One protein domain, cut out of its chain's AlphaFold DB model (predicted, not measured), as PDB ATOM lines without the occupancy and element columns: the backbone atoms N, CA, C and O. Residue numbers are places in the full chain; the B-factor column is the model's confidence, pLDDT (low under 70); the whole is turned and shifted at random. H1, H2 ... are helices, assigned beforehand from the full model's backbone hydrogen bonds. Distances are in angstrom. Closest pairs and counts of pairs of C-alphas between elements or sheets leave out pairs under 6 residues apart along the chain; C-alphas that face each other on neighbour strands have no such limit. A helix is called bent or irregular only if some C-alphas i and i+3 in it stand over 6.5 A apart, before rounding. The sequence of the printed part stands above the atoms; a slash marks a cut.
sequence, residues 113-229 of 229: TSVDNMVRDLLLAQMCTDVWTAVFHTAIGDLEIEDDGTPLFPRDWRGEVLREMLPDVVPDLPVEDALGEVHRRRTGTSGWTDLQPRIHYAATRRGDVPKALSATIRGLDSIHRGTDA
ATOM      1  N   THR A 113      17.925 -56.481  -1.161       79.25
ATOM      2  CA  THR A 113      18.967 -56.941  -2.088       79.25
ATOM      3  C   THR A 113      20.367 -56.460  -1.674       79.25
ATOM      4  O   THR A 113      20.537 -55.650  -0.766       79.25
ATOM      5  N   SER A 114      21.418 -56.924  -2.365       80.12
ATOM      6  CA  SER A 114      22.791 -56.422  -2.160       80.12
ATOM      7  C   SER A 114      22.887 -54.894  -2.304       80.12
ATOM      8  O   SER A 114      23.582 -54.241  -1.529       80.12
ATOM      9  N   VAL A 115      22.134 -54.312  -3.245       83.75
ATOM     10  CA  VAL A 115      22.066 -52.856  -3.435       83.75
ATOM     11  C   VAL A 115      21.380 -52.177  -2.256       83.75
ATOM     12  O   VAL A 115      21.922 -51.210  -1.724       83.75
ATOM     13  N   ASP A 116      20.257 -52.721  -1.793       82.19
ATOM     14  CA  ASP A 116      19.531 -52.176  -0.641       82.19
ATOM     15  C   ASP A 116      20.390 -52.207   0.627       82.19
ATOM     16  O   ASP A 116      20.398 -51.251   1.395       82.19
ATOM     17  N   ASN A 117      21.191 -53.260   0.818       83.31
ATOM     18  CA  ASN A 117      22.130 -53.338   1.935       83.31
ATOM     19  C   ASN A 117      23.187 -52.222   1.880       83.31
ATOM     20  O   ASN A 117      23.479 -51.622   2.909       83.31
ATOM     21  N   MET A 118      23.720 -51.894   0.698       87.00
ATOM     22  CA  MET A 118      24.684 -50.794   0.560       87.00
ATOM     23  C   MET A 118      24.047 -49.429   0.851       87.00
ATOM     24  O   MET A 118      24.634 -48.608   1.552       87.00
ATOM     25  N   VAL A 119      22.837 -49.191   0.335       87.62
ATOM     26  CA  VAL A 119      22.093 -47.947   0.589       87.62
ATOM     27  C   VAL A 119      21.745 -47.822   2.074       87.62
ATOM     28  O   VAL A 119      21.917 -46.748   2.648       87.62
ATOM     29  N   ARG A 120      21.331 -48.923   2.714       88.31
ATOM     30  CA  ARG A 120      21.096 -48.984   4.160       88.31
ATOM     31  C   ARG A 120      22.352 -48.617   4.936       88.31
ATOM     32  O   ARG A 120      22.278 -47.757   5.806       88.31
ATOM     33  N   ASP A 121      23.485 -49.242   4.638       89.31
ATOM     34  CA  ASP A 121      24.726 -49.015   5.382       89.31
ATOM     35  C   ASP A 121      25.186 -47.549   5.271       89.31
ATOM     36  O   ASP A 121      25.631 -46.958   6.256       89.31
ATOM     37  N   LEU A 122      25.018 -46.926   4.096       91.12
ATOM     38  CA  LEU A 122      25.295 -45.502   3.905       91.12
ATOM     39  C   LEU A 122      24.317 -44.604   4.682       91.12
ATOM     40  O   LEU A 122      24.744 -43.618   5.281       91.12
ATOM     41  N   LEU A 123      23.025 -44.939   4.700       91.00
ATOM     42  CA  LEU A 123      22.021 -44.178   5.449       91.00
ATOM     43  C   LEU A 123      22.198 -44.305   6.963       91.00
ATOM     44  O   LEU A 123      22.085 -43.304   7.664       91.00
ATOM     45  N   LEU A 124      22.550 -45.489   7.467       90.69
ATOM     46  CA  LEU A 124      22.900 -45.682   8.874       90.69
ATOM     47  C   LEU A 124      24.127 -44.851   9.254       90.69
ATOM     48  O   LEU A 124      24.121 -44.212  10.302       90.69
ATOM     49  N   ALA A 125      25.149 -44.802   8.395       93.44
ATOM     50  CA  ALA A 125      26.322 -43.966   8.630       93.44
ATOM     51  C   ALA A 125      25.958 -42.472   8.711       93.44
ATOM     52  O   ALA A 125      26.401 -41.778   9.628       93.44
ATOM     53  N   GLN A 126      25.101 -41.993   7.801       94.62
ATOM     54  CA  GLN A 126      24.602 -40.617   7.829       94.62
ATOM     55  C   GLN A 126      23.789 -40.327   9.097       94.62
ATOM     56  O   GLN A 126      24.038 -39.327   9.767       94.62
ATOM     57  N   MET A 127      22.860 -41.212   9.460       94.69
ATOM     58  CA  MET A 127      22.057 -41.075  10.677       94.69
ATOM     59  C   MET A 127      22.950 -41.026  11.922       94.69
ATOM     60  O   MET A 127      22.756 -40.173  12.784       94.69
ATOM     61  N   CYS A 128      23.980 -41.874  12.001       94.56
ATOM     62  CA  CYS A 128      24.968 -41.822  13.077       94.56
ATOM     63  C   CYS A 128      25.702 -40.472  13.120       94.56
ATOM     64  O   CYS A 128      25.900 -39.926  14.201       94.56
ATOM     65  N   THR A 129      26.090 -39.906  11.974       97.25
ATOM     66  CA  THR A 129      26.691 -38.563  11.918       97.25
ATOM     67  C   THR A 129      25.743 -37.484  12.441       97.25
ATOM     68  O   THR A 129      26.181 -36.613  13.199       97.25
ATOM     69  N   ASP A 130      24.456 -37.551  12.099       97.31
ATOM     70  CA  ASP A 130      23.451 -36.606  12.595       97.31
ATOM     71  C   ASP A 130      23.274 -36.729  14.115       97.31
ATOM     72  O   ASP A 130      23.271 -35.715  14.817       97.31
ATOM     73  N   VAL A 131      23.218 -37.964  14.636       96.62
ATOM     74  CA  VAL A 131      23.173 -38.245  16.078       96.62
ATOM     75  C   VAL A 131      24.383 -37.640  16.771       96.62
ATOM     76  O   VAL A 131      24.198 -36.775  17.621       96.62
ATOM     77  N   TRP A 132      25.605 -38.014  16.373       97.56
ATOM     78  CA  TRP A 132      26.849 -37.500  16.962       97.56
ATOM     79  C   TRP A 132      26.915 -35.975  16.954       97.56
ATOM     80  O   TRP A 132      27.333 -35.361  17.936       97.56
ATOM     81  N   THR A 133      26.458 -35.353  15.869       98.19
ATOM     82  CA  THR A 133      26.391 -33.895  15.767       98.19
ATOM     83  C   THR A 133      25.410 -33.316  16.786       98.19
ATOM     84  O   THR A 133      25.776 -32.396  17.521       98.19
ATOM     85  N   ALA A 134      24.184 -33.840  16.861       97.94
ATOM     86  CA  ALA A 134      23.144 -33.343  17.758       97.94
ATOM     87  C   ALA A 134      23.500 -33.547  19.240       97.94
ATOM     88  O   ALA A 134      23.396 -32.610  20.042       97.94
ATOM     89  N   VAL A 135      23.976 -34.743  19.600       97.12
ATOM     90  CA  VAL A 135      24.342 -35.072  20.983       97.12
ATOM     91  C   VAL A 135      25.535 -34.245  21.453       97.12
ATOM     92  O   VAL A 135      25.518 -33.742  22.571       97.12
ATOM     93  N   PHE A 136      26.524 -33.987  20.592       97.56
ATOM     94  CA  PHE A 136      27.674 -33.152  20.947       97.56
ATOM     95  C   PHE A 136      27.285 -31.687  21.166       97.56
ATOM     96  O   PHE A 136      27.706 -31.070  22.146       97.56
ATOM     97  N   HIS A 137      26.442 -31.130  20.290       97.44
ATOM     98  CA  HIS A 137      25.939 -29.765  20.458       97.44
ATOM     99  C   HIS A 137      25.124 -29.608  21.743       97.44
ATOM    100  O   HIS A 137      25.261 -28.592  22.423       97.44
ATOM    101  N   THR A 138      24.328 -30.619  22.097       97.00
ATOM    102  CA  THR A 138      23.574 -30.643  23.358       97.00
ATOM    103  C   THR A 138      24.507 -30.774  24.562       97.00
ATOM    104  O   THR A 138      24.383 -30.023  25.522       97.00
ATOM    105  N   ALA A 139      25.499 -31.663  24.494       95.50
ATOM    106  CA  ALA A 139      26.435 -31.901  25.586       95.50
ATOM    107  C   ALA A 139      27.288 -30.668  25.920       95.50
ATOM    108  O   ALA A 139      27.464 -30.346  27.090       95.50
ATOM    109  N   ILE A 140      27.779 -29.937  24.910       95.06
ATOM    110  CA  ILE A 140      28.424 -28.632  25.146       95.06
ATOM    111  C   ILE A 140      27.382 -27.613  25.608       95.06
ATOM    112  O   ILE A 140      27.693 -26.738  26.416       95.06
ATOM    113  N   GLY A 141      26.176 -27.719  25.041       92.12
ATOM    114  CA  GLY A 141      24.958 -26.969  25.331       92.12
ATOM    115  C   GLY A 141      24.730 -26.710  26.812       92.12
ATOM    116  O   GLY A 141      24.619 -25.548  27.221       92.12
ATOM    117  N   ASP A 142      24.770 -27.809  27.557       89.62
ATOM    118  CA  ASP A 142      24.283 -27.948  28.927       89.62
ATOM    119  C   ASP A 142      25.420 -28.155  29.944       89.62
ATOM    120  O   ASP A 142      25.242 -28.831  30.955       89.62
ATOM    121  N   LEU A 143      26.614 -27.614  29.681       91.94
ATOM    122  CA  LEU A 143      27.732 -27.726  30.621       91.94
ATOM    123  C   LEU A 143      27.454 -26.975  31.926       91.94
ATOM    124  O   LEU A 143      27.152 -25.780  31.915       91.94
ATOM    125  N   GLU A 144      27.652 -27.668  33.045       87.31
ATOM    126  CA  GLU A 144      27.773 -27.043  34.359       87.31
ATOM    127  C   GLU A 144      29.121 -26.324  34.461       87.31
ATOM    128  O   GLU A 144      30.155 -26.856  34.047       87.31
ATOM    129  N   ILE A 145      29.099 -25.107  35.002       91.00
ATOM    130  CA  ILE A 145      30.275 -24.248  35.158       91.00
ATOM    131  C   ILE A 145      30.490 -24.015  36.654       91.00
ATOM    132  O   ILE A 145      29.551 -23.639  37.357       91.00
ATOM    133  N   GLU A 146      31.713 -24.232  37.127       89.00
ATOM    134  CA  GLU A 146      32.125 -23.883  38.487       89.00
ATOM    135  C   GLU A 146      32.176 -22.361  38.697       89.00
ATOM    136  O   GLU A 146      32.197 -21.569  37.750       89.00
ATOM    137  N   ASP A 147      32.244 -21.943  39.964       88.69
ATOM    138  CA  ASP A 147      32.312 -20.529  40.361       88.69
ATOM    139  C   ASP A 147      33.536 -19.794  39.780       88.69
ATOM    140  O   ASP A 147      33.515 -18.570  39.627       88.69
ATOM    141  N   ASP A 148      34.607 -20.521  39.457       86.44
ATOM    142  CA  ASP A 148      35.821 -19.979  38.840       86.44
ATOM    143  C   ASP A 148      35.756 -19.906  37.300       86.44
ATOM    144  O   ASP A 148      36.685 -19.406  36.660       86.44
ATOM    145  N   GLY A 149      34.642 -20.346  36.704       86.75
ATOM    146  CA  GLY A 149      34.421 -20.378  35.262       86.75
ATOM    147  C   GLY A 149      34.852 -21.677  34.575       86.75
ATOM    148  O   GLY A 149      34.750 -21.764  33.349       86.75
ATOM    149  N   THR A 150      35.322 -22.680  35.320       89.94
ATOM    150  CA  THR A 150      35.754 -23.966  34.762       89.94
ATOM    151  C   THR A 150      34.546 -24.825  34.365       89.94
ATOM    152  O   THR A 150      33.678 -25.077  35.201       89.94
ATOM    153  N   PRO A 151      34.448 -25.303  33.106       92.00
ATOM    154  CA  PRO A 151      33.396 -26.234  32.721       92.00
ATOM    155  C   PRO A 151      33.670 -27.639  33.257       92.00
ATOM    156  O   PRO A 151      34.788 -28.151  33.165       92.00
ATOM    157  N   LEU A 152      32.620 -28.294  33.742       85.38
ATOM    158  CA  LEU A 152      32.677 -29.656  34.252       85.38
ATOM    159  C   LEU A 152      32.196 -30.661  33.216       85.38
ATOM    160  O   LEU A 152      31.229 -30.429  32.492       85.38
ATOM    161  N   PHE A 153      32.838 -31.829  33.189       86.62
ATOM    162  CA  PHE A 153      32.277 -32.965  32.472       86.62
ATOM    163  C   PHE A 153      30.998 -33.441  33.165       86.62
ATOM    164  O   PHE A 153      31.058 -33.806  34.347       86.62
ATOM    165  N   PRO A 154      29.880 -33.552  32.428       84.38
ATOM    166  CA  PRO A 154      28.697 -34.227  32.928       84.38
ATOM    167  C   PRO A 154      29.007 -35.679  33.311       84.38
ATOM    168  O   PRO A 154      29.935 -36.313  32.789       84.38
ATOM    169  N   ARG A 155      28.219 -36.213  34.246       81.12
ATOM    170  CA  ARG A 155      28.346 -37.600  34.726       81.12
ATOM    171  C   ARG A 155      27.462 -38.591  33.961       81.12
ATOM    172  O   ARG A 155      27.484 -39.774  34.281       81.12
ATOM    173  N   ASP A 156      26.699 -38.104  32.991       81.06
ATOM    174  CA  ASP A 156      25.785 -38.859  32.133       81.06
ATOM    175  C   ASP A 156      26.373 -39.051  30.715       81.06
ATOM    176  O   ASP A 156      27.567 -38.823  30.480       81.06
ATOM    177  N   TRP A 157      25.521 -39.438  29.757       88.31
ATOM    178  CA  TRP A 157      25.888 -39.637  28.350       88.31
ATOM    179  C   TRP A 157      26.572 -38.411  27.728       88.31
ATOM    180  O   TRP A 157      27.431 -38.554  26.854       88.31
ATOM    181  N   ARG A 158      26.249 -37.188  28.182       91.31
ATOM    182  CA  ARG A 158      26.841 -35.955  27.641       91.31
ATOM    183  C   ARG A 158      28.346 -35.949  27.874       91.31
ATOM    184  O   ARG A 158      29.115 -35.585  26.986       91.31
ATOM    185  N   GLY A 159      28.784 -36.400  29.049       90.19
ATOM    186  CA  GLY A 159      30.200 -36.501  29.386       90.19
ATOM    187  C   GLY A 159      30.948 -37.506  28.515       90.19
ATOM    188  O   GLY A 159      32.106 -37.278  28.171       90.19
ATOM    189  N   GLU A 160      30.314 -38.618  28.154       90.38
ATOM    190  CA  GLU A 160      30.897 -39.633  27.267       90.38
ATOM    191  C   GLU A 160      31.041 -39.091  25.848       90.38
ATOM    192  O   GLU A 160      32.144 -39.094  25.302       90.38
ATOM    193  N   VAL A 161      29.978 -38.486  25.317       94.62
ATOM    194  CA  VAL A 161      29.988 -37.837  24.002       94.62
ATOM    195  C   VAL A 161      31.106 -36.801  23.888       94.62
ATOM    196  O   VAL A 161      31.820 -36.764  22.883       94.62
ATOM    197  N   LEU A 162      31.300 -35.971  24.917       96.06
ATOM    198  CA  LEU A 162      32.374 -34.976  24.932       96.06
ATOM    199  C   LEU A 162      33.754 -35.640  24.916       96.06
ATOM    200  O   LEU A 162      34.591 -35.265  24.098       96.06
ATOM    201  N   ARG A 163      33.996 -36.650  25.760       94.19
ATOM    202  CA  ARG A 163      35.285 -37.368  25.788       94.19
ATOM    203  C   ARG A 163      35.594 -38.063  24.465       94.19
ATOM    204  O   ARG A 163      36.759 -38.152  24.087       94.19
ATOM    205  N   GLU A 164      34.573 -38.531  23.755       94.62
ATOM    206  CA  GLU A 164      34.744 -39.167  22.453       94.62
ATOM    207  C   GLU A 164      35.032 -38.177  21.324       94.62
ATOM    208  O   GLU A 164      35.857 -38.459  20.451       94.62
ATOM    209  N   MET A 165      34.358 -37.031  21.317       97.56
ATOM    210  CA  MET A 165      34.423 -36.073  20.212       97.56
ATOM    211  C   MET A 165      35.557 -35.056  20.369       97.56
ATOM    212  O   MET A 165      36.179 -34.676  19.376       97.56
ATOM    213  N   LEU A 166      35.855 -34.609  21.594       97.94
ATOM    214  CA  LEU A 166      36.852 -33.563  21.851       97.94
ATOM    215  C   LEU A 166      38.244 -33.862  21.267       97.94
ATOM    216  O   LEU A 166      38.817 -32.930  20.702       97.94
ATOM    217  N   PRO A 167      38.773 -35.102  21.296       97.06
ATOM    218  CA  PRO A 167      40.065 -35.410  20.681       97.06
ATOM    219  C   PRO A 167      40.124 -35.154  19.171       97.06
ATOM    220  O   PRO A 167      41.186 -34.851  18.647       97.06
ATOM    221  N   ASP A 168      39.004 -35.252  18.450       97.06
ATOM    222  CA  ASP A 168      38.964 -34.945  17.014       97.06
ATOM    223  C   ASP A 168      38.637 -33.460  16.758       97.06
ATOM    224  O   ASP A 168      39.061 -32.875  15.757       97.06
ATOM    225  N   VAL A 169      37.904 -32.812  17.673       97.31
ATOM    226  CA  VAL A 169      37.533 -31.391  17.566       97.31
ATOM    227  C   VAL A 169      38.703 -30.470  17.944       97.31
ATOM    228  O   VAL A 169      38.943 -29.450  17.285       97.31
ATOM    229  N   VAL A 170      39.472 -30.833  18.971       96.81
ATOM    230  CA  VAL A 170      40.633 -30.088  19.482       96.81
ATOM    231  C   VAL A 170      41.794 -31.064  19.773       96.81
ATOM    232  O   VAL A 170      42.092 -31.344  20.929       96.81
ATOM    233  N   PRO A 171      42.471 -31.584  18.730       93.00
ATOM    234  CA  PRO A 171      43.410 -32.715  18.835       93.00
ATOM    235  C   PRO A 171      44.717 -32.450  19.586       93.00
ATOM    236  O   PRO A 171      45.435 -33.393  19.906       93.00
ATOM    237  N   ASP A 172      45.034 -31.189  19.871       93.69
ATOM    238  CA  ASP A 172      46.325 -30.788  20.443       93.69
ATOM    239  C   ASP A 172      46.255 -30.494  21.948       93.69
ATOM    240  O   ASP A 172      47.235 -30.031  22.533       93.69
ATOM    241  N   LEU A 173      45.101 -30.734  22.576       95.44
ATOM    242  CA  LEU A 173      44.875 -30.479  23.994       95.44
ATOM    243  C   LEU A 173      44.467 -31.761  24.733       95.44
ATOM    244  O   LEU A 173      43.769 -32.604  24.161       95.44
ATOM    245  N   PRO A 174      44.850 -31.904  26.016       94.75
ATOM    246  CA  PRO A 174      44.179 -32.821  26.932       94.75
ATOM    247  C   PRO A 174      42.662 -32.604  26.916       94.75
ATOM    248  O   PRO A 174      42.188 -31.498  26.669       94.75
ATOM    249  N   VAL A 175      41.890 -33.656  27.182       92.75
ATOM    250  CA  VAL A 175      40.420 -33.641  27.073       92.75
ATOM    251  C   VAL A 175      39.778 -32.572  27.970       92.75
ATOM    252  O   VAL A 175      38.819 -31.921  27.562       92.75
ATOM    253  N   GLU A 176      40.331 -32.349  29.157       90.19
ATOM    254  CA  GLU A 176      39.909 -31.324  30.113       90.19
ATOM    255  C   GLU A 176      40.154 -29.908  29.576       90.19
ATOM    256  O   GLU A 176      39.247 -29.074  29.564       90.19
ATOM    257  N   ASP A 177      41.345 -29.662  29.029       94.81
ATOM    258  CA  ASP A 177      41.699 -28.379  28.419       94.81
ATOM    259  C   ASP A 177      40.894 -28.130  27.132       94.81
ATOM    260  O   ASP A 177      40.478 -27.005  26.847       94.81
ATOM    261  N   ALA A 178      40.619 -29.189  26.364       96.88
ATOM    262  CA  ALA A 178      39.772 -29.145  25.180       96.88
ATOM    263  C   ALA A 178      38.329 -28.756  25.530       96.88
ATOM    264  O   ALA A 178      37.724 -27.964  24.806       96.88
ATOM    265  N   LEU A 179      37.781 -29.256  26.644       96.44
ATOM    266  CA  LEU A 179      36.456 -28.857  27.123       96.44
ATOM    267  C   LEU A 179      36.415 -27.355  27.443       96.44
ATOM    268  O   LEU A 179      35.510 -26.653  26.983       96.44
ATOM    269  N   GLY A 180      37.429 -26.855  28.158       94.94
ATOM    270  CA  GLY A 180      37.611 -25.429  28.441       94.94
ATOM    271  C   GLY A 180      37.697 -24.575  27.174       94.94
ATOM    272  O   GLY A 180      37.004 -23.562  27.044       94.94
ATOM    273  N   GLU A 181      38.501 -25.008  26.200       95.19
ATOM    274  CA  GLU A 181      38.663 -24.337  24.907       95.19
ATOM    275  C   GLU A 181      37.337 -24.208  24.156       95.19
ATOM    276  O   GLU A 181      36.972 -23.129  23.678       95.19
ATOM    277  N   VAL A 182      36.615 -25.321  24.046       95.75
ATOM    278  CA  VAL A 182      35.352 -25.405  23.316       95.75
ATOM    279  C   VAL A 182      34.277 -24.565  23.999       95.75
ATOM    280  O   VAL A 182      33.594 -23.795  23.318       95.75
ATOM    281  N   HIS A 183      34.168 -24.644  25.329       94.94
ATOM    282  CA  HIS A 183      33.254 -23.806  26.103       94.94
ATOM    283  C   HIS A 183      33.531 -22.316  25.857       94.94
ATOM    284  O   HIS A 183      32.630 -21.577  25.457       94.94
ATOM    285  N   ARG A 184      34.794 -21.889  25.984       93.56
ATOM    286  CA  ARG A 184      35.216 -20.497  25.774       93.56
ATOM    287  C   ARG A 184      34.929 -19.995  24.359       93.56
ATOM    288  O   ARG A 184      34.535 -18.843  24.187       93.56
ATOM    289  N   ARG A 185      35.117 -20.828  23.330       94.31
ATOM    290  CA  ARG A 185      34.788 -20.457  21.941       94.31
ATOM    291  C   ARG A 185      33.288 -20.370  21.690       94.31
ATOM    292  O   ARG A 185      32.879 -19.540  20.885       94.31
ATOM    293  N   ARG A 186      32.488 -21.210  22.354       92.38
ATOM    294  CA  ARG A 186      31.024 -21.191  22.255       92.38
ATOM    295  C   ARG A 186      30.421 -19.949  22.912       92.38
ATOM    296  O   ARG A 186      29.506 -19.365  22.343       92.38
ATOM    297  N   THR A 187      30.899 -19.573  24.098       91.88
ATOM    298  CA  THR A 187      30.361 -18.438  24.873       91.88
ATOM    299  C   THR A 187      31.016 -17.099  24.530       91.88
ATOM    300  O   THR A 187      30.455 -16.044  24.823       91.88
ATOM    301  N   GLY A 188      32.190 -17.121  23.895       88.31
ATOM    302  CA  GLY A 188      32.887 -15.932  23.417       88.31
ATOM    303  C   GLY A 188      32.258 -15.291  22.175       88.31
ATOM    304  O   GLY A 188      31.316 -15.791  21.570       88.31
ATOM    305  N   THR A 189      32.827 -14.161  21.750       77.94
ATOM    306  CA  THR A 189      32.349 -13.395  20.583       77.94
ATOM    307  C   THR A 189      32.764 -13.985  19.231       77.94
ATOM    308  O   THR A 189      32.300 -13.517  18.194       77.94
ATOM    309  N   SER A 190      33.678 -14.959  19.210       78.19
ATOM    310  CA  SER A 190      34.246 -15.538  17.987       78.19
ATOM    311  C   SER A 190      34.864 -16.914  18.240       78.19
ATOM    312  O   SER A 190      35.314 -17.197  19.350       78.19
ATOM    313  N   GLY A 191      34.975 -17.732  17.192       87.88
ATOM    314  CA  GLY A 191      35.723 -18.995  17.208       87.88
ATOM    315  C   GLY A 191      34.862 -20.258  17.274       87.88
ATOM    316  O   GLY A 191      35.358 -21.333  16.948       87.88
ATOM    317  N   TRP A 192      33.574 -20.150  17.623       93.25
ATOM    318  CA  TRP A 192      32.636 -21.280  17.545       93.25
ATOM    319  C   TRP A 192      32.439 -21.779  16.110       93.25
ATOM    320  O   TRP A 192      32.479 -22.979  15.846       93.25
ATOM    321  N   THR A 193      32.282 -20.851  15.163       93.44
ATOM    322  CA  THR A 193      32.141 -21.150  13.729       93.44
ATOM    323  C   THR A 193      33.345 -21.904  13.176       93.44
ATOM    324  O   THR A 193      33.183 -22.785  12.339       93.44
ATOM    325  N   ASP A 194      34.541 -21.618  13.690       92.06
ATOM    326  CA  ASP A 194      35.789 -22.238  13.236       92.06
ATOM    327  C   ASP A 194      35.918 -23.692  13.714       92.06
ATOM    328  O   ASP A 194      36.674 -24.475  13.136       92.06
ATOM    329  N   LEU A 195      35.168 -24.073  14.757       95.31
ATOM    330  CA  LEU A 195      35.084 -25.457  15.218       95.31
ATOM    331  C   LEU A 195      34.099 -26.291  14.393       95.31
ATOM    332  O   LEU A 195      34.256 -27.508  14.348       95.31
ATOM    333  N   GLN A 196      33.132 -25.680  13.701       95.69
ATOM    334  CA  GLN A 196      32.075 -26.409  12.984       95.69
ATOM    335  C   GLN A 196      32.610 -27.445  11.976       95.69
ATOM    336  O   GLN A 196      32.155 -28.590  12.023       95.69
ATOM    337  N   PRO A 197      33.625 -27.146  11.135       97.06
ATOM    338  CA  PRO A 197      34.204 -28.156  10.248       97.06
ATOM    339  C   PRO A 197      34.840 -29.334  11.000       97.06
ATOM    340  O   PRO A 197      34.789 -30.465  10.524       97.06
ATOM    341  N   ARG A 198      35.425 -29.087  12.181       97.19
ATOM    342  CA  ARG A 198      36.055 -30.132  13.002       97.19
ATOM    343  C   ARG A 198      35.021 -30.990  13.725       97.19
ATOM    344  O   ARG A 198      35.185 -32.201  13.791       97.19
ATOM    345  N   ILE A 199      33.936 -30.378  14.198       97.94
ATOM    346  CA  ILE A 199      32.781 -31.086  14.765       97.94
ATOM    347  C   ILE A 199      32.169 -32.004  13.708       97.94
ATOM    348  O   ILE A 199      31.967 -33.189  13.961       97.94
ATOM    349  N   HIS A 200      31.953 -31.481  12.499       98.00
ATOM    350  CA  HIS A 200      31.459 -32.277  11.384       98.00
ATOM    351  C   HIS A 200      32.417 -33.421  11.019       98.00
ATOM    352  O   HIS A 200      31.970 -34.551  10.826       98.00
ATOM    353  N   TYR A 201      33.729 -33.165  10.978       97.69
ATOM    354  CA  TYR A 201      34.739 -34.202  10.748       97.69
ATOM    355  C   TYR A 201      34.680 -35.312  11.810       97.69
ATOM    356  O   TYR A 201      34.624 -36.489  11.453       97.69
ATOM    357  N   ALA A 202      34.643 -34.944  13.093       97.88
ATOM    358  CA  ALA A 202      34.558 -35.884  14.207       97.88
ATOM    359  C   ALA A 202      33.292 -36.754  14.106       97.88
ATOM    360  O   ALA A 202      33.382 -37.980  14.113       97.88
ATOM    361  N   ALA A 203      32.124 -36.143  13.884       97.75
ATOM    362  CA  ALA A 203      30.859 -36.864  13.729       97.75
ATOM    363  C   ALA A 203      30.837 -37.775  12.484       97.75
ATOM    364  O   ALA A 203      30.340 -38.899  12.536       97.75
ATOM    365  N   THR A 204      31.416 -37.324  11.368       97.31
ATOM    366  CA  THR A 204      31.558 -38.112  10.128       97.31
ATOM    367  C   THR A 204      32.442 -39.338  10.353       97.31
ATOM    368  O   THR A 204      32.137 -40.435   9.881       97.31
ATOM    369  N   ARG A 205      33.539 -39.169  11.099       95.31
ATOM    370  CA  ARG A 205      34.441 -40.257  11.478       95.31
ATOM    371  C   ARG A 205      33.744 -41.256  12.401       95.31
ATOM    372  O   ARG A 205      33.863 -42.453  12.175       95.31
ATOM    373  N   ARG A 206      33.000 -40.773  13.398       93.94
ATOM    374  CA  ARG A 206      32.250 -41.607  14.351       93.94
ATOM    375  C   ARG A 206      31.073 -42.343  13.713       93.94
ATOM    376  O   ARG A 206      30.759 -43.453  14.125       93.94
ATOM    377  N   GLY A 207      30.465 -41.762  12.682       92.56
ATOM    378  CA  GLY A 207      29.450 -42.417  11.858       92.56
ATOM    379  C   GLY A 207      30.001 -43.430  10.850       92.56
ATOM    380  O   GLY A 207      29.219 -44.000  10.102       92.56
ATOM    381  N   ASP A 208      31.320 -43.654  10.779       94.25
ATOM    382  CA  ASP A 208      31.958 -44.547   9.798       94.25
ATOM    383  C   ASP A 208      31.663 -44.182   8.319       94.25
ATOM    384  O   ASP A 208      31.889 -44.985   7.405       94.25
ATOM    385  N   VAL A 209      31.235 -42.943   8.041       94.12
ATOM    386  CA  VAL A 209      30.839 -42.479   6.697       94.12
ATOM    387  C   VAL A 209      31.921 -42.725   5.639       94.12
ATOM    388  O   VAL A 209      31.583 -43.264   4.582       94.12
ATOM    389  N   PRO A 210      33.224 -42.436   5.865       92.94
ATOM    390  CA  PRO A 210      34.247 -42.695   4.850       92.94
ATOM    391  C   PRO A 210      34.337 -44.177   4.459       92.94
ATOM    392  O   PRO A 210      34.577 -44.506   3.292       92.94
ATOM    393  N   LYS A 211      34.123 -45.081   5.424       91.81
ATOM    394  CA  LYS A 211      34.154 -46.532   5.222       91.81
ATOM    395  C   LYS A 211      32.895 -47.005   4.499       91.81
ATOM    396  O   LYS A 211      33.028 -47.714   3.501       91.81
ATOM    397  N   ALA A 212      31.714 -46.581   4.952       92.44
ATOM    398  CA  ALA A 212      30.431 -46.914   4.333       92.44
ATOM    399  C   ALA A 212      30.360 -46.423   2.876       92.44
ATOM    400  O   ALA A 212      30.022 -47.187   1.969       92.44
ATOM    401  N   LEU A 213      30.793 -45.185   2.621       93.56
ATOM    402  CA  LEU A 213      30.849 -44.610   1.278       93.56
ATOM    403  C   LEU A 213      31.840 -45.357   0.375       93.56
ATOM    404  O   LEU A 213      31.497 -45.724  -0.748       93.56
ATOM    405  N   SER A 214      33.052 -45.642   0.864       93.56
ATOM    406  CA  SER A 214      34.047 -46.400   0.092       93.56
ATOM    407  C   SER A 214      33.564 -47.811  -0.252       93.56
ATOM    408  O   SER A 214      33.799 -48.285  -1.365       93.56
ATOM    409  N   ALA A 215      32.905 -48.494   0.688       91.44
ATOM    410  CA  ALA A 215      32.330 -49.819   0.464       91.44
ATOM    411  C   ALA A 215      31.213 -49.768  -0.589       91.44
ATOM    412  O   ALA A 215      31.233 -50.561  -1.530       91.44
ATOM    413  N   THR A 216      30.319 -48.784  -0.485       92.56
ATOM    414  CA  THR A 216      29.216 -48.565  -1.430       92.56
ATOM    415  C   THR A 216      29.728 -48.298  -2.846       92.56
ATOM    416  O   THR A 216      29.304 -48.964  -3.786       92.56
ATOM    417  N   ILE A 217      30.696 -47.388  -3.016       93.31
ATOM    418  CA  ILE A 217      31.276 -47.071  -4.334       93.31
ATOM    419  C   ILE A 217      31.893 -48.322  -4.975       93.31
ATOM    420  O   ILE A 217      31.653 -48.593  -6.151       93.31
ATOM    421  N   ARG A 218      32.658 -49.111  -4.208       91.69
ATOM    422  CA  ARG A 218      33.266 -50.358  -4.710       91.69
ATOM    423  C   ARG A 218      32.219 -51.412  -5.063       91.69
ATOM    424  O   ARG A 218      32.379 -52.114  -6.056       91.69
ATOM    425  N   GLY A 219      31.170 -51.537  -4.254       91.12
ATOM    426  CA  GLY A 219      30.092 -52.488  -4.502       91.12
ATOM    427  C   GLY A 219      29.304 -52.148  -5.768       91.12
ATOM    428  O   GLY A 219      29.080 -53.027  -6.597       91.12
ATOM    429  N   LEU A 220      28.979 -50.868  -5.979       90.50
ATOM    430  CA  LEU A 220      28.317 -50.398  -7.202       90.50
ATOM    431  C   LEU A 220      29.174 -50.635  -8.456       90.50
ATOM    432  O   LEU A 220      28.672 -51.152  -9.452       90.50
ATOM    433  N   ASP A 221      30.472 -50.328  -8.395       90.44
ATOM    434  CA  ASP A 221      31.424 -50.590  -9.484       90.44
ATOM    435  C   ASP A 221      31.523 -52.095  -9.812       90.44
ATOM    436  O   ASP A 221      31.530 -52.483 -10.981       90.44
ATOM    437  N   SER A 222      31.501 -52.968  -8.799       87.56
ATOM    438  CA  SER A 222      31.478 -54.423  -9.004       87.56
ATOM    439  C   SER A 222      30.197 -54.914  -9.687       87.56
ATOM    440  O   SER A 222      30.269 -55.818 -10.518       87.56
ATOM    441  N   ILE A 223      29.033 -54.356  -9.339       88.75
ATOM    442  CA  ILE A 223      27.745 -54.725  -9.953       88.75
ATOM    443  C   ILE A 223      27.709 -54.295 -11.419       88.75
ATOM    444  O   ILE A 223      27.289 -55.072 -12.278       88.75
ATOM    445  N   HIS A 224      28.191 -53.085 -11.713       82.38
ATOM    446  CA  HIS A 224      28.245 -52.569 -13.076       82.38
ATOM    447  C   HIS A 224      29.086 -53.483 -13.979       82.38
ATOM    448  O   HIS A 224      28.597 -53.965 -14.996       82.38
ATOM    449  N   ARG A 225      30.293 -53.857 -13.534       83.38
ATOM    450  CA  ARG A 225      31.178 -54.767 -14.287       83.38
ATOM    451  C   ARG A 225      30.625 -56.182 -14.462       83.38
ATOM    452  O   ARG A 225      30.972 -56.839 -15.433       83.38
ATOM    453  N   GLY A 226      29.810 -56.665 -13.523       72.19
ATOM    454  CA  GLY A 226      29.160 -57.975 -13.624       72.19
ATOM    455  C   GLY A 226      27.937 -57.996 -14.547       72.19
ATOM    456  O   GLY A 226      27.490 -59.073 -14.915       72.19
ATOM    457  N   THR A 227      27.401 -56.826 -14.909       61.25
ATOM    458  CA  THR A 227      26.257 -56.686 -15.828       61.25
ATOM    459  C   THR A 227      26.712 -56.565 -17.291       61.25
ATOM    460  O   THR A 227      25.951 -56.893 -18.196       61.25
ATOM    461  N   ASP A 228      27.963 -56.147 -17.518       56.19
ATOM    462  CA  ASP A 228      28.591 -56.006 -18.842       56.19
ATOM    463  C   ASP A 228      29.306 -57.288 -19.345       56.19
ATOM    464  O   ASP A 228      29.960 -57.255 -20.392       56.19
ATOM    465  N   ALA A 229      29.210 -58.406 -18.612       48.94
ATOM    466  CA  ALA A 229      29.833 -59.704 -18.920       48.94
ATOM    467  C   ALA A 229      28.786 -60.782 -19.238       48.94
ATOM    468  O   ALA A 229      29.062 -61.608 -20.140       48.94
TER     469      ALA A 229
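Overview. This is residues 113 to 229 of the 229 residues of an uncharacterized protein of Streptomyces sp. Termitarium-T10T-6 (UniProt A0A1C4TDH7). Two long helices, H1 and H5, lie side by side and run opposite ways, making one end of a rod; at the other end H2, H3 and H4 form a head round the later part of H1. The end of H5 with residues 228 and 229 sticks out from residue 224 on. The printed part has 117 residues with five named helices, H1 to H5 in chain order, and no named strand: the class is all helix. It is loose, with a radius of gyration of the C-alphas of 18.6 A and spans of 71 by 26 by 22 A.

Along the chain. H1, residues 114 to 141, begins at C-alpha 114 (22.791, -56.422, -2.160) and is 40.3 A long. H2 is residues 157 to 169, and H3 is residues 175 to 187. H4, residues 192 to 206, is 20.6 A long. H5, residues 209 to 227, is 27.0 A long and ends at C-alpha 227 (26.257, -56.686, -15.828). H2 and H4 are only just irregular: C-alphas 164 and 167, like 194 and 197, are 6.8 A apart.

Arrangement. H1 touches H5 at a shallow tilt of 12 degrees, opposite ways; their closest C-alphas, Ala 125 and Val 209, are 5.1 A apart. With residues 125 to 133 alone H1 touches H4 at a steep tilt of 40 degrees, closest at C-alphas Thr 129 and Ala 203, 4.9 A. With residues 132 to 140 alone it touches H2, about perpendicular at 78 degrees, closest at C-alphas Ala 139 and Arg 158, 4.6 A. H2 touches H3 with residues 162 to 167 alone, closest at C-alphas Leu 166 and Ala 178, 6.3 A. H3 and H4 only just touch, only at the corner, with 3 pairs of C-alphas within 8 A. H5 is apart from H2 and H3. Every O i to N i+4 pair is within hydrogen-bond range in H1, H3 and H5, against 7 of 9 in H2 and 8 of 11 in H4.

Size, cuts and confidence. The C-alphas farthest apart, Asp 147 and Ala 229, are 71.1 A apart. The printed part has no cut; the link from H1 to H2 is long, with 15 residues. Residues 227 to 229 have pLDDT under 70.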